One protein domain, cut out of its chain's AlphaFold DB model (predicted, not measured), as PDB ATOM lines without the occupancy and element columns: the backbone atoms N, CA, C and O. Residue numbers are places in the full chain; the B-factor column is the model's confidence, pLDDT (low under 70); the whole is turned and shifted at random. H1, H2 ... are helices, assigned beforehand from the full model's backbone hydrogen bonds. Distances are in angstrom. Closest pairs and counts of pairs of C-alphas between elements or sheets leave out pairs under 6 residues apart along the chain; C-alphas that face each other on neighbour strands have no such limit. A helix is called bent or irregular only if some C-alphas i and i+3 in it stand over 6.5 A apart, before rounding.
ATOM      1  N   ARG A 138      43.342 -12.750 -42.087       86.00
ATOM      2  CA  ARG A 138      44.484 -11.890 -41.743       86.00
ATOM      3  C   ARG A 138      44.053 -10.612 -41.020       86.00
ATOM      4  O   ARG A 138      44.715 -10.207 -40.065       86.00
ATOM      5  N   GLN A 139      42.964  -9.981 -41.463       86.31
ATOM      6  CA  GLN A 139      42.399  -8.809 -40.790       86.31
ATOM      7  C   GLN A 139      41.810  -9.187 -39.430       86.31
ATOM      8  O   GLN A 139      42.099  -8.507 -38.450       86.31
ATOM      9  N   LEU A 140      41.082 -10.304 -39.345       89.31
ATOM     10  CA  LEU A 140      40.526 -10.805 -38.085       89.31
ATOM     11  C   LEU A 140      41.626 -11.068 -37.045       89.31
ATOM     12  O   LEU A 140      41.540 -10.573 -35.924       89.31
ATOM     13  N   ARG A 141      42.708 -11.758 -37.430       90.00
ATOM     14  CA  ARG A 141      43.881 -11.983 -36.566       90.00
ATOM     15  C   ARG A 141      44.483 -10.666 -36.071       90.00
ATOM     16  O   ARG A 141      44.805 -10.549 -34.895       90.00
ATOM     17  N   LYS A 142      44.616  -9.669 -36.952       89.56
ATOM     18  CA  LYS A 142      45.171  -8.352 -36.602       89.56
ATOM     19  C   LYS A 142      44.298  -7.610 -35.585       89.56
ATOM     20  O   LYS A 142      44.844  -7.030 -34.650       89.56
ATOM     21  N   GLU A 143      42.979  -7.627 -35.756       88.88
ATOM     22  CA  GLU A 143      42.052  -6.975 -34.821       88.88
ATOM     23  C   GLU A 143      41.992  -7.701 -33.470       88.88
ATOM     24  O   GLU A 143      42.062  -7.046 -32.434       88.88
ATOM     25  N   ILE A 144      41.997  -9.040 -33.454       90.44
ATOM     26  CA  ILE A 144      42.099  -9.823 -32.209       90.44
ATOM     27  C   ILE A 144      43.391  -9.479 -31.452       90.44
ATOM     28  O   ILE A 144      43.355  -9.268 -30.242       90.44
ATOM     29  N   SER A 145      44.531  -9.356 -32.141       89.38
ATOM     30  CA  SER A 145      45.798  -8.970 -31.498       89.38
ATOM     31  C   SER A 145      45.751  -7.572 -30.878       89.38
ATOM     32  O   SER A 145      46.287  -7.363 -29.791       89.38
ATOM     33  N   LYS A 146      45.098  -6.608 -31.539       89.94
ATOM     34  CA  LYS A 146      44.896  -5.262 -30.977       89.94
ATOM     35  C   LYS A 146      43.953  -5.284 -29.773       89.94
ATOM     36  O   LYS A 146      44.207  -4.576 -28.797       89.94
ATOM     37  N   ALA A 147      42.891  -6.089 -29.836       88.25
ATOM     38  CA  ALA A 147      41.949  -6.264 -28.739       88.25
ATOM     39  C   ALA A 147      42.643  -6.864 -27.509       88.25
ATOM     40  O   ALA A 147      42.505  -6.319 -26.420       88.25
ATOM     41  N   ARG A 148      43.480  -7.894 -27.693       89.19
ATOM     42  CA  ARG A 148      44.322  -8.471 -26.629       89.19
ATOM     43  C   ARG A 148      45.241  -7.436 -25.987       89.19
ATOM     44  O   ARG A 148      45.161  -7.217 -24.788       89.19
ATOM     45  N   ALA A 149      46.004  -6.702 -26.797       88.19
ATOM     46  CA  ALA A 149      46.901  -5.657 -26.298       88.19
ATOM     47  C   ALA A 149      46.172  -4.515 -25.559       88.19
ATOM     48  O   ALA A 149      46.785  -3.789 -24.779       88.19
ATOM     49  N   SER A 150      44.879  -4.318 -25.831       87.12
ATOM     50  CA  SER A 150      44.043  -3.339 -25.129       87.12
ATOM     51  C   SER A 150      43.458  -3.913 -23.837       87.12
ATOM     52  O   SER A 150      43.397  -3.201 -22.840       87.12
ATOM     53  N   LEU A 151      43.082  -5.196 -23.831       85.69
ATOM     54  CA  LEU A 151      42.613  -5.915 -22.644       85.69
ATOM     55  C   LEU A 151      43.722  -6.065 -21.598       85.69
ATOM     56  O   LEU A 151      43.463  -5.814 -20.425       85.69
ATOM     57  N   ASP A 152      44.958  -6.347 -22.015       84.69
ATOM     58  CA  ASP A 152      46.117  -6.453 -21.113       84.69
ATOM     59  C   ASP A 152      46.380  -5.146 -20.342       84.69
ATOM     60  O   ASP A 152      46.822  -5.168 -19.196       84.69
ATOM     61  N   LYS A 153      46.053  -3.986 -20.932       85.88
ATOM     62  CA  LYS A 153      46.186  -2.673 -20.271       85.88
ATOM     63  C   LYS A 153      45.139  -2.435 -19.179       85.88
ATOM     64  O   LYS A 153      45.325  -1.543 -18.359       85.88
ATOM     65  N   ILE A 154      44.032  -3.180 -19.195       82.12
ATOM     66  CA  ILE A 154      42.854  -2.963 -18.336       82.12
ATOM     67  C   ILE A 154      42.622  -4.167 -17.392       82.12
ATOM     68  O   ILE A 154      41.815  -4.080 -16.465       82.12
ATOM     69  N   ASP A 155      43.358  -5.268 -17.568       75.25
ATOM     70  CA  ASP A 155      43.179  -6.562 -16.887       75.25
ATOM     71  C   ASP A 155      43.069  -6.465 -15.354       75.25
ATOM     72  O   ASP A 155      42.182  -7.080 -14.753       75.25
ATOM     73  N   GLY A 156      43.882  -5.608 -14.722       72.06
ATOM     74  CA  GLY A 156      43.853  -5.391 -13.269       72.06
ATOM     75  C   GLY A 156      42.521  -4.837 -12.743       72.06
ATOM     76  O   GLY A 156      42.060  -5.241 -11.678       72.06
ATOM     77  N   HIS A 157      41.856  -3.963 -13.506       71.94
ATOM     78  CA  HIS A 157      40.534  -3.424 -13.159       71.94
ATOM     79  C   HIS A 157      39.398  -4.355 -13.602       71.94
ATOM     80  O   HIS A 157      38.376  -4.474 -12.926       71.94
ATOM     81  N   LEU A 158      39.581  -5.042 -14.730       66.25
ATOM     82  CA  LEU A 158      38.570  -5.913 -15.323       66.25
ATOM     83  C   LEU A 158      38.318  -7.168 -14.474       66.25
ATOM     84  O   LEU A 158      37.172  -7.594 -14.319       66.25
ATOM     85  N   SER A 159      39.377  -7.719 -13.875       69.00
ATOM     86  CA  SER A 159      39.296  -8.881 -12.983       69.00
ATOM     87  C   SER A 159      38.583  -8.577 -11.661       69.00
ATOM     88  O   SER A 159      37.932  -9.462 -11.109       69.00
ATOM     89  N   ALA A 160      38.644  -7.327 -11.187       73.62
ATOM     90  CA  ALA A 160      37.918  -6.873 -10.001       73.62
ATOM     91  C   ALA A 160      36.417  -6.649 -10.269       73.62
ATOM     92  O   ALA A 160      35.593  -6.889  -9.390       73.62
ATOM     93  N   LEU A 161      36.059  -6.207 -11.482       72.62
ATOM     94  CA  LEU A 161      34.680  -5.878 -11.866       72.62
ATOM     95  C   LEU A 161      33.880  -7.079 -12.389       72.62
ATOM     96  O   LEU A 161      32.678  -7.166 -12.157       72.62
ATOM     97  N   SER A 162      34.519  -7.998 -13.118       80.94
ATOM     98  CA  SER A 162      33.844  -9.163 -13.700       80.94
ATOM     99  C   SER A 162      34.794 -10.361 -13.810       80.94
ATOM    100  O   SER A 162      35.391 -10.589 -14.875       80.94
ATOM    101  N   PRO A 163      34.900 -11.192 -12.759       80.56
ATOM    102  CA  PRO A 163      35.773 -12.357 -12.778       80.56
ATOM    103  C   PRO A 163      35.403 -13.305 -13.927       80.56
ATOM    104  O   PRO A 163      34.259 -13.734 -14.091       80.56
ATOM    105  N   GLY A 164      36.394 -13.632 -14.757       79.00
ATOM    106  CA  GLY A 164      36.243 -14.567 -15.874       79.00
ATOM    107  C   GLY A 164      35.792 -13.960 -17.207       79.00
ATOM    108  O   GLY A 164      35.636 -14.719 -18.167       79.00
ATOM    109  N   LEU A 165      35.633 -12.634 -17.317       85.00
ATOM    110  CA  LEU A 165      35.338 -11.972 -18.597       85.00
ATOM    111  C   LEU A 165      36.436 -12.232 -19.638       85.00
ATOM    112  O   LEU A 165      36.127 -12.669 -20.744       85.00
ATOM    113  N   ASN A 166      37.711 -12.094 -19.261       84.00
ATOM    114  CA  ASN A 166      38.840 -12.367 -20.159       84.00
ATOM    115  C   ASN A 166      38.839 -13.801 -20.686       84.00
ATOM    116  O   ASN A 166      39.026 -14.029 -21.878       84.00
ATOM    117  N   ARG A 167      38.495 -14.779 -19.844       85.00
ATOM    118  CA  ARG A 167      38.367 -16.176 -20.279       85.00
ATOM    119  C   ARG A 167      37.233 -16.373 -21.292       85.00
ATOM    120  O   ARG A 167      37.357 -17.204 -22.192       85.00
ATOM    121  N   ARG A 168      36.117 -15.650 -21.145       89.50
ATOM    122  CA  ARG A 168      34.993 -15.700 -22.097       89.50
ATOM    123  C   ARG A 168      35.363 -15.029 -23.418       89.50
ATOM    124  O   ARG A 168      35.101 -15.614 -24.463       89.50
ATOM    125  N   LEU A 169      36.016 -13.868 -23.370       89.88
ATOM    126  CA  LEU A 169      36.501 -13.162 -24.557       89.88
ATOM    127  C   LEU A 169      37.539 -13.986 -25.320       89.88
ATOM    128  O   LEU A 169      37.409 -14.148 -26.527       89.88
ATOM    129  N   GLU A 170      38.487 -14.616 -24.628       88.75
ATOM    130  CA  GLU A 170      39.472 -15.493 -25.269       88.75
ATOM    131  C   GLU A 170      38.839 -16.721 -25.928       88.75
ATOM    132  O   GLU A 170      39.255 -17.138 -27.012       88.75
ATOM    133  N   ARG A 171      37.782 -17.281 -25.327       91.06
ATOM    134  CA  ARG A 171      37.004 -18.356 -25.956       91.06
ATOM    135  C   ARG A 171      36.302 -17.871 -27.228       91.06
ATOM    136  O   ARG A 171      36.280 -18.609 -28.208       91.06
ATOM    137  N   ILE A 172      35.767 -16.650 -27.224       92.75
ATOM    138  CA  ILE A 172      35.122 -16.035 -28.392       92.75
ATOM    139  C   ILE A 172      36.151 -15.747 -29.490       92.75
ATOM    140  O   ILE A 172      35.919 -16.108 -30.640       92.75
ATOM    141  N   PHE A 173      37.303 -15.161 -29.156       93.12
ATOM    142  CA  PHE A 173      38.369 -14.888 -30.123       93.12
ATOM    143  C   PHE A 173      38.911 -16.173 -30.746       93.12
ATOM    144  O   PHE A 173      39.064 -16.251 -31.964       93.12
ATOM    145  N   SER A 174      39.145 -17.195 -29.923       91.31
ATOM    146  CA  SER A 174      39.620 -18.500 -30.390       91.31
ATOM    147  C   SER A 174      38.577 -19.198 -31.266       91.31
ATOM    148  O   SER A 174      38.909 -19.662 -32.352       91.31
ATOM    149  N   GLY A 175      37.307 -19.208 -30.844       92.25
ATOM    150  CA  GLY A 175      36.202 -19.787 -31.613       92.25
ATOM    151  C   GLY A 175      35.976 -19.079 -32.952       92.25
ATOM    152  O   GLY A 175      35.880 -19.728 -33.993       92.25
ATOM    153  N   GLY A 176      35.985 -17.744 -32.946       91.25
ATOM    154  CA  GLY A 176      35.862 -16.930 -34.155       91.25
ATOM    155  C   GLY A 176      37.006 -17.171 -35.140       91.25
ATOM    156  O   GLY A 176      36.770 -17.259 -36.344       91.25
ATOM    157  N   LEU A 177      38.234 -17.356 -34.643       90.94
ATOM    158  CA  LEU A 177      39.380 -17.686 -35.488       90.94
ATOM    159  C   LEU A 177      39.240 -19.080 -36.117       90.94
ATOM    160  O   LEU A 177      39.413 -19.211 -37.327       90.94
ATOM    161  N   THR A 178      38.860 -20.092 -35.333       91.00
ATOM    162  CA  THR A 178      38.659 -21.461 -35.843       91.00
ATOM    163  C   THR A 178      37.536 -21.539 -36.877       91.00
ATOM    164  O   THR A 178      37.655 -22.246 -37.875       91.00
ATOM    165  N   GLN A 179      36.459 -20.772 -36.681       91.00
ATOM    166  CA  GLN A 179      35.338 -20.724 -37.615       91.00
ATOM    167  C   GLN A 179      35.728 -20.025 -38.922       91.00
ATOM    168  O   GLN A 179      35.368 -20.496 -40.000       91.00
ATOM    169  N   ALA A 180      36.494 -18.933 -38.841       89.62
ATOM    170  CA  ALA A 180      36.996 -18.242 -40.021       89.62
ATOM    171  C   ALA A 180      37.961 -19.126 -40.831       89.62
ATOM    172  O   ALA A 180      37.855 -19.177 -42.052       89.62
ATOM    173  N   GLU A 181      38.853 -19.865 -40.162       91.06
ATOM    174  CA  GLU A 181      39.764 -20.825 -40.805       91.06
ATOM    175  C   GLU A 181      39.017 -21.981 -41.475       91.06
ATOM    176  O   GLU A 181      39.304 -22.306 -42.625       91.06
ATOM    177  N   SER A 182      38.018 -22.556 -40.800       91.69
ATOM    178  CA  SER A 182      37.161 -23.590 -41.389       91.69
ATOM    179  C   SER A 182      36.399 -23.065 -42.612       91.69
ATOM    180  O   SER A 182      36.331 -23.750 -43.631       91.69
ATOM    181  N   SER A 183      35.883 -21.833 -42.560       89.31
ATOM    182  CA  SER A 183      35.176 -21.216 -43.688       89.31
ATOM    183  C   SER A 183      36.080 -20.929 -44.891       89.31
ATOM    184  O   SER A 183      35.624 -21.003 -46.028       89.31
ATOM    185  N   ASP A 184      37.344 -20.571 -44.669       89.44
ATOM    186  CA  ASP A 184      38.302 -20.328 -45.755       89.44
ATOM    187  C   ASP A 184      38.746 -21.648 -46.397       89.44
ATOM    188  O   ASP A 184      38.827 -21.754 -47.620       89.44
ATOM    189  N   GLN A 185      38.923 -22.700 -45.590       91.50
ATOM    190  CA  GLN A 185      39.189 -24.050 -46.089       91.50
ATOM    191  C   GLN A 185      38.048 -24.575 -46.964       91.50
ATOM    192  O   GLN A 185      38.316 -25.063 -48.062       91.50
ATOM    193  N   THR A 186      36.790 -24.435 -46.535       91.44
ATOM    194  CA  THR A 186      35.637 -24.880 -47.338       91.44
ATOM    195  C   THR A 186      35.484 -24.068 -48.621       91.44
ATOM    196  O   THR A 186      35.176 -24.638 -49.667       91.44
ATOM    197  N   ALA A 187      35.767 -22.761 -48.592       90.12
ATOM    198  CA  ALA A 187      35.784 -21.928 -49.793       90.12
ATOM    199  C   ALA A 187      36.872 -22.372 -50.789       90.12
ATOM    200  O   ALA A 187      36.608 -22.492 -51.987       90.12
ATOM    201  N   MET A 188      38.082 -22.673 -50.303       91.25
ATOM    202  CA  MET A 188      39.168 -23.213 -51.130       91.25
ATOM    203  C   MET A 188      38.836 -24.595 -51.692       91.25
ATOM    204  O   MET A 188      39.172 -24.900 -52.837       91.25
ATOM    205  N   GLU A 189      38.204 -25.449 -50.894       93.81
ATOM    206  CA  GLU A 189      37.803 -26.787 -51.308       93.81
ATOM    207  C   GLU A 189      36.718 -26.725 -52.388       93.81
ATOM    208  O   GLU A 189      36.843 -27.387 -53.418       93.81
ATOM    209  N   LEU A 190      35.720 -25.852 -52.222       92.88
ATOM    210  CA  LEU A 190      34.698 -25.592 -53.233       92.88
ATOM    211  C   LEU A 190      35.320 -25.092 -54.544       92.88
ATOM    212  O   LEU A 190      34.989 -25.605 -55.609       92.88
ATOM    213  N   ASP A 191      36.257 -24.144 -54.484       93.44
ATOM    214  CA  ASP A 191      36.974 -23.659 -55.671       93.44
ATOM    215  C   ASP A 191      37.770 -24.782 -56.362       93.44
ATOM    216  O   ASP A 191      37.732 -24.915 -57.590       93.44
ATOM    217  N   ARG A 192      38.431 -25.657 -55.592       93.38
ATOM    218  CA  ARG A 192      39.107 -26.848 -56.134       93.38
ATOM    219  C   ARG A 192      38.124 -27.803 -56.805       93.38
ATOM    220  O   ARG A 192      38.411 -28.262 -57.912       93.38
ATOM    221  N   TYR A 193      36.981 -28.077 -56.179       90.19
ATOM    222  CA  TYR A 193      35.933 -28.922 -56.752       90.19
ATOM    223  C   TYR A 193      35.372 -28.328 -58.044       90.19
ATOM    224  O   TYR A 193      35.285 -29.038 -59.047       90.19
ATOM    225  N   LEU A 194      35.062 -27.031 -58.064       89.94
ATOM    226  CA  LEU A 194      34.564 -26.340 -59.253       89.94
ATOM    227  C   LEU A 194      35.587 -26.371 -60.393       89.94
ATOM    228  O   LEU A 194      35.229 -26.670 -61.532       89.94
ATOM    229  N   LYS A 195      36.874 -26.152 -60.098       88.69
ATOM    230  CA  LYS A 195      37.955 -26.278 -61.088       88.69
ATOM    231  C   LYS A 195      38.076 -27.708 -61.611       88.69
ATOM    232  O   LYS A 195      38.143 -27.906 -62.823       88.69
ATOM    233  N   ALA A 196      38.063 -28.713 -60.738       87.00
ATOM    234  CA  ALA A 196      38.129 -30.119 -61.138       87.00
ATOM    235  C   ALA A 196      36.924 -30.533 -62.005       87.00
ATOM    236  O   ALA A 196      37.108 -31.149 -63.057       87.00
ATOM    237  N   ALA A 197      35.709 -30.124 -61.632       83.69
ATOM    238  CA  ALA A 197      34.492 -30.345 -62.413       83.69
ATOM    239  C   ALA A 197      34.536 -29.624 -63.775       83.69
ATOM    240  O   ALA A 197      34.149 -30.193 -64.799       83.69
ATOM    241  N   ALA A 198      35.088 -28.408 -63.829       79.31
ATOM    242  CA  ALA A 198      35.324 -27.684 -65.080       79.31
ATOM    243  C   ALA A 198      36.344 -28.391 -65.990       79.31
ATOM    244  O   ALA A 198      36.251 -28.297 -67.210       79.31
ATOM    245  N   HIS A 199      37.316 -29.120 -65.430       69.75
ATOM    246  CA  HIS A 199      38.244 -29.946 -66.206       69.75
ATOM    247  C   HIS A 199      37.602 -31.240 -66.729       69.75
ATOM    248  O   HIS A 199      37.899 -31.633 -67.856       69.75
ATOM    249  N   GLN A 200      36.714 -31.872 -65.957       66.62
ATOM    250  CA  GLN A 200      36.013 -33.102 -66.353       66.62
ATOM    251  C   GLN A 200      34.891 -32.858 -67.374       66.62
ATOM    252  O   GLN A 200      34.638 -33.706 -68.225       66.62
ATOM    253  N   SER A 201      34.259 -31.684 -67.334       60.06
ATOM    254  CA  SER A 201      33.212 -31.268 -68.278       60.06
ATOM    255  C   SER A 201      33.747 -30.728 -69.609       60.06
ATOM    256  O   SER A 201      32.956 -30.376 -70.487       60.06
TER     257      SER A 201
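AT A GLANCE: This is residues 138 to 201 of the 284 residues of the protein "DDE-1 domain-containing protein" of Aspergillus chevalieri (UniProt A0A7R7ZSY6). A long hook of three helices: the short arm H1 and the first part of the long arm H3 lie side by side and run opposite ways, with the small helix H2 making the turn at one end. The rest of H3, residues 181 to 200, sticks out alone past H1 and makes much of the length. The printed part has 64 residues with three named helices, in the order H1, H2, H3, and no named strand; the class is all helix. The whole is extended, with a radius of gyration of the C-alphas of 18.7 A and spans of 63 by 18 by 7 A.

IN THESE COORDINATES: H1 holds residues 138 to 151 and is 20.1 A long from first to last C-alpha, beginning with C-alpha 138 at (44.484, -11.890, -41.743). H2 holds residues 155 to 161, 9.9 A long, and begins with C-alpha 155 at (43.179, -6.562, -16.887). H3, residues 165 to 200, is 52.2 A long and ends with C-alpha 200 at (36.013, -33.102, -66.353). None of the three is bent.

HOW THE PARTS SIT: H1 touches H3, at residues 166 to 177 of H3 alone; the closest C-alphas are those of Ile 144 and Phe 173, 6.6 A apart. Their lines stand at a shallow tilt of 3 degrees, opposite ways. H1 and H2 meet only through their link. H2 touches H3 at residues 165 to 166 of H3 alone, the closest C-alphas being those of Ser 159 and Leu 165, 7.5 A apart, at a steep tilt of 66 degrees, opposite ways. In H1 and H3 every O i to N i+4 pair is within hydrogen-bond range; in H2 2 of 3 are.

THE WHOLE: The C-alphas farthest apart are those of Ala 160 and Ser 201, at 63.4 A. Residues 159 to 164 and 181 to 201 stand free; the body without them spans 31 by 17 by 5 A. Both links are tight, and the printed part has no cut. The mean pLDDT of the printed part is 85.7, and residues 158 to 159 and 199 to 201 are under 70.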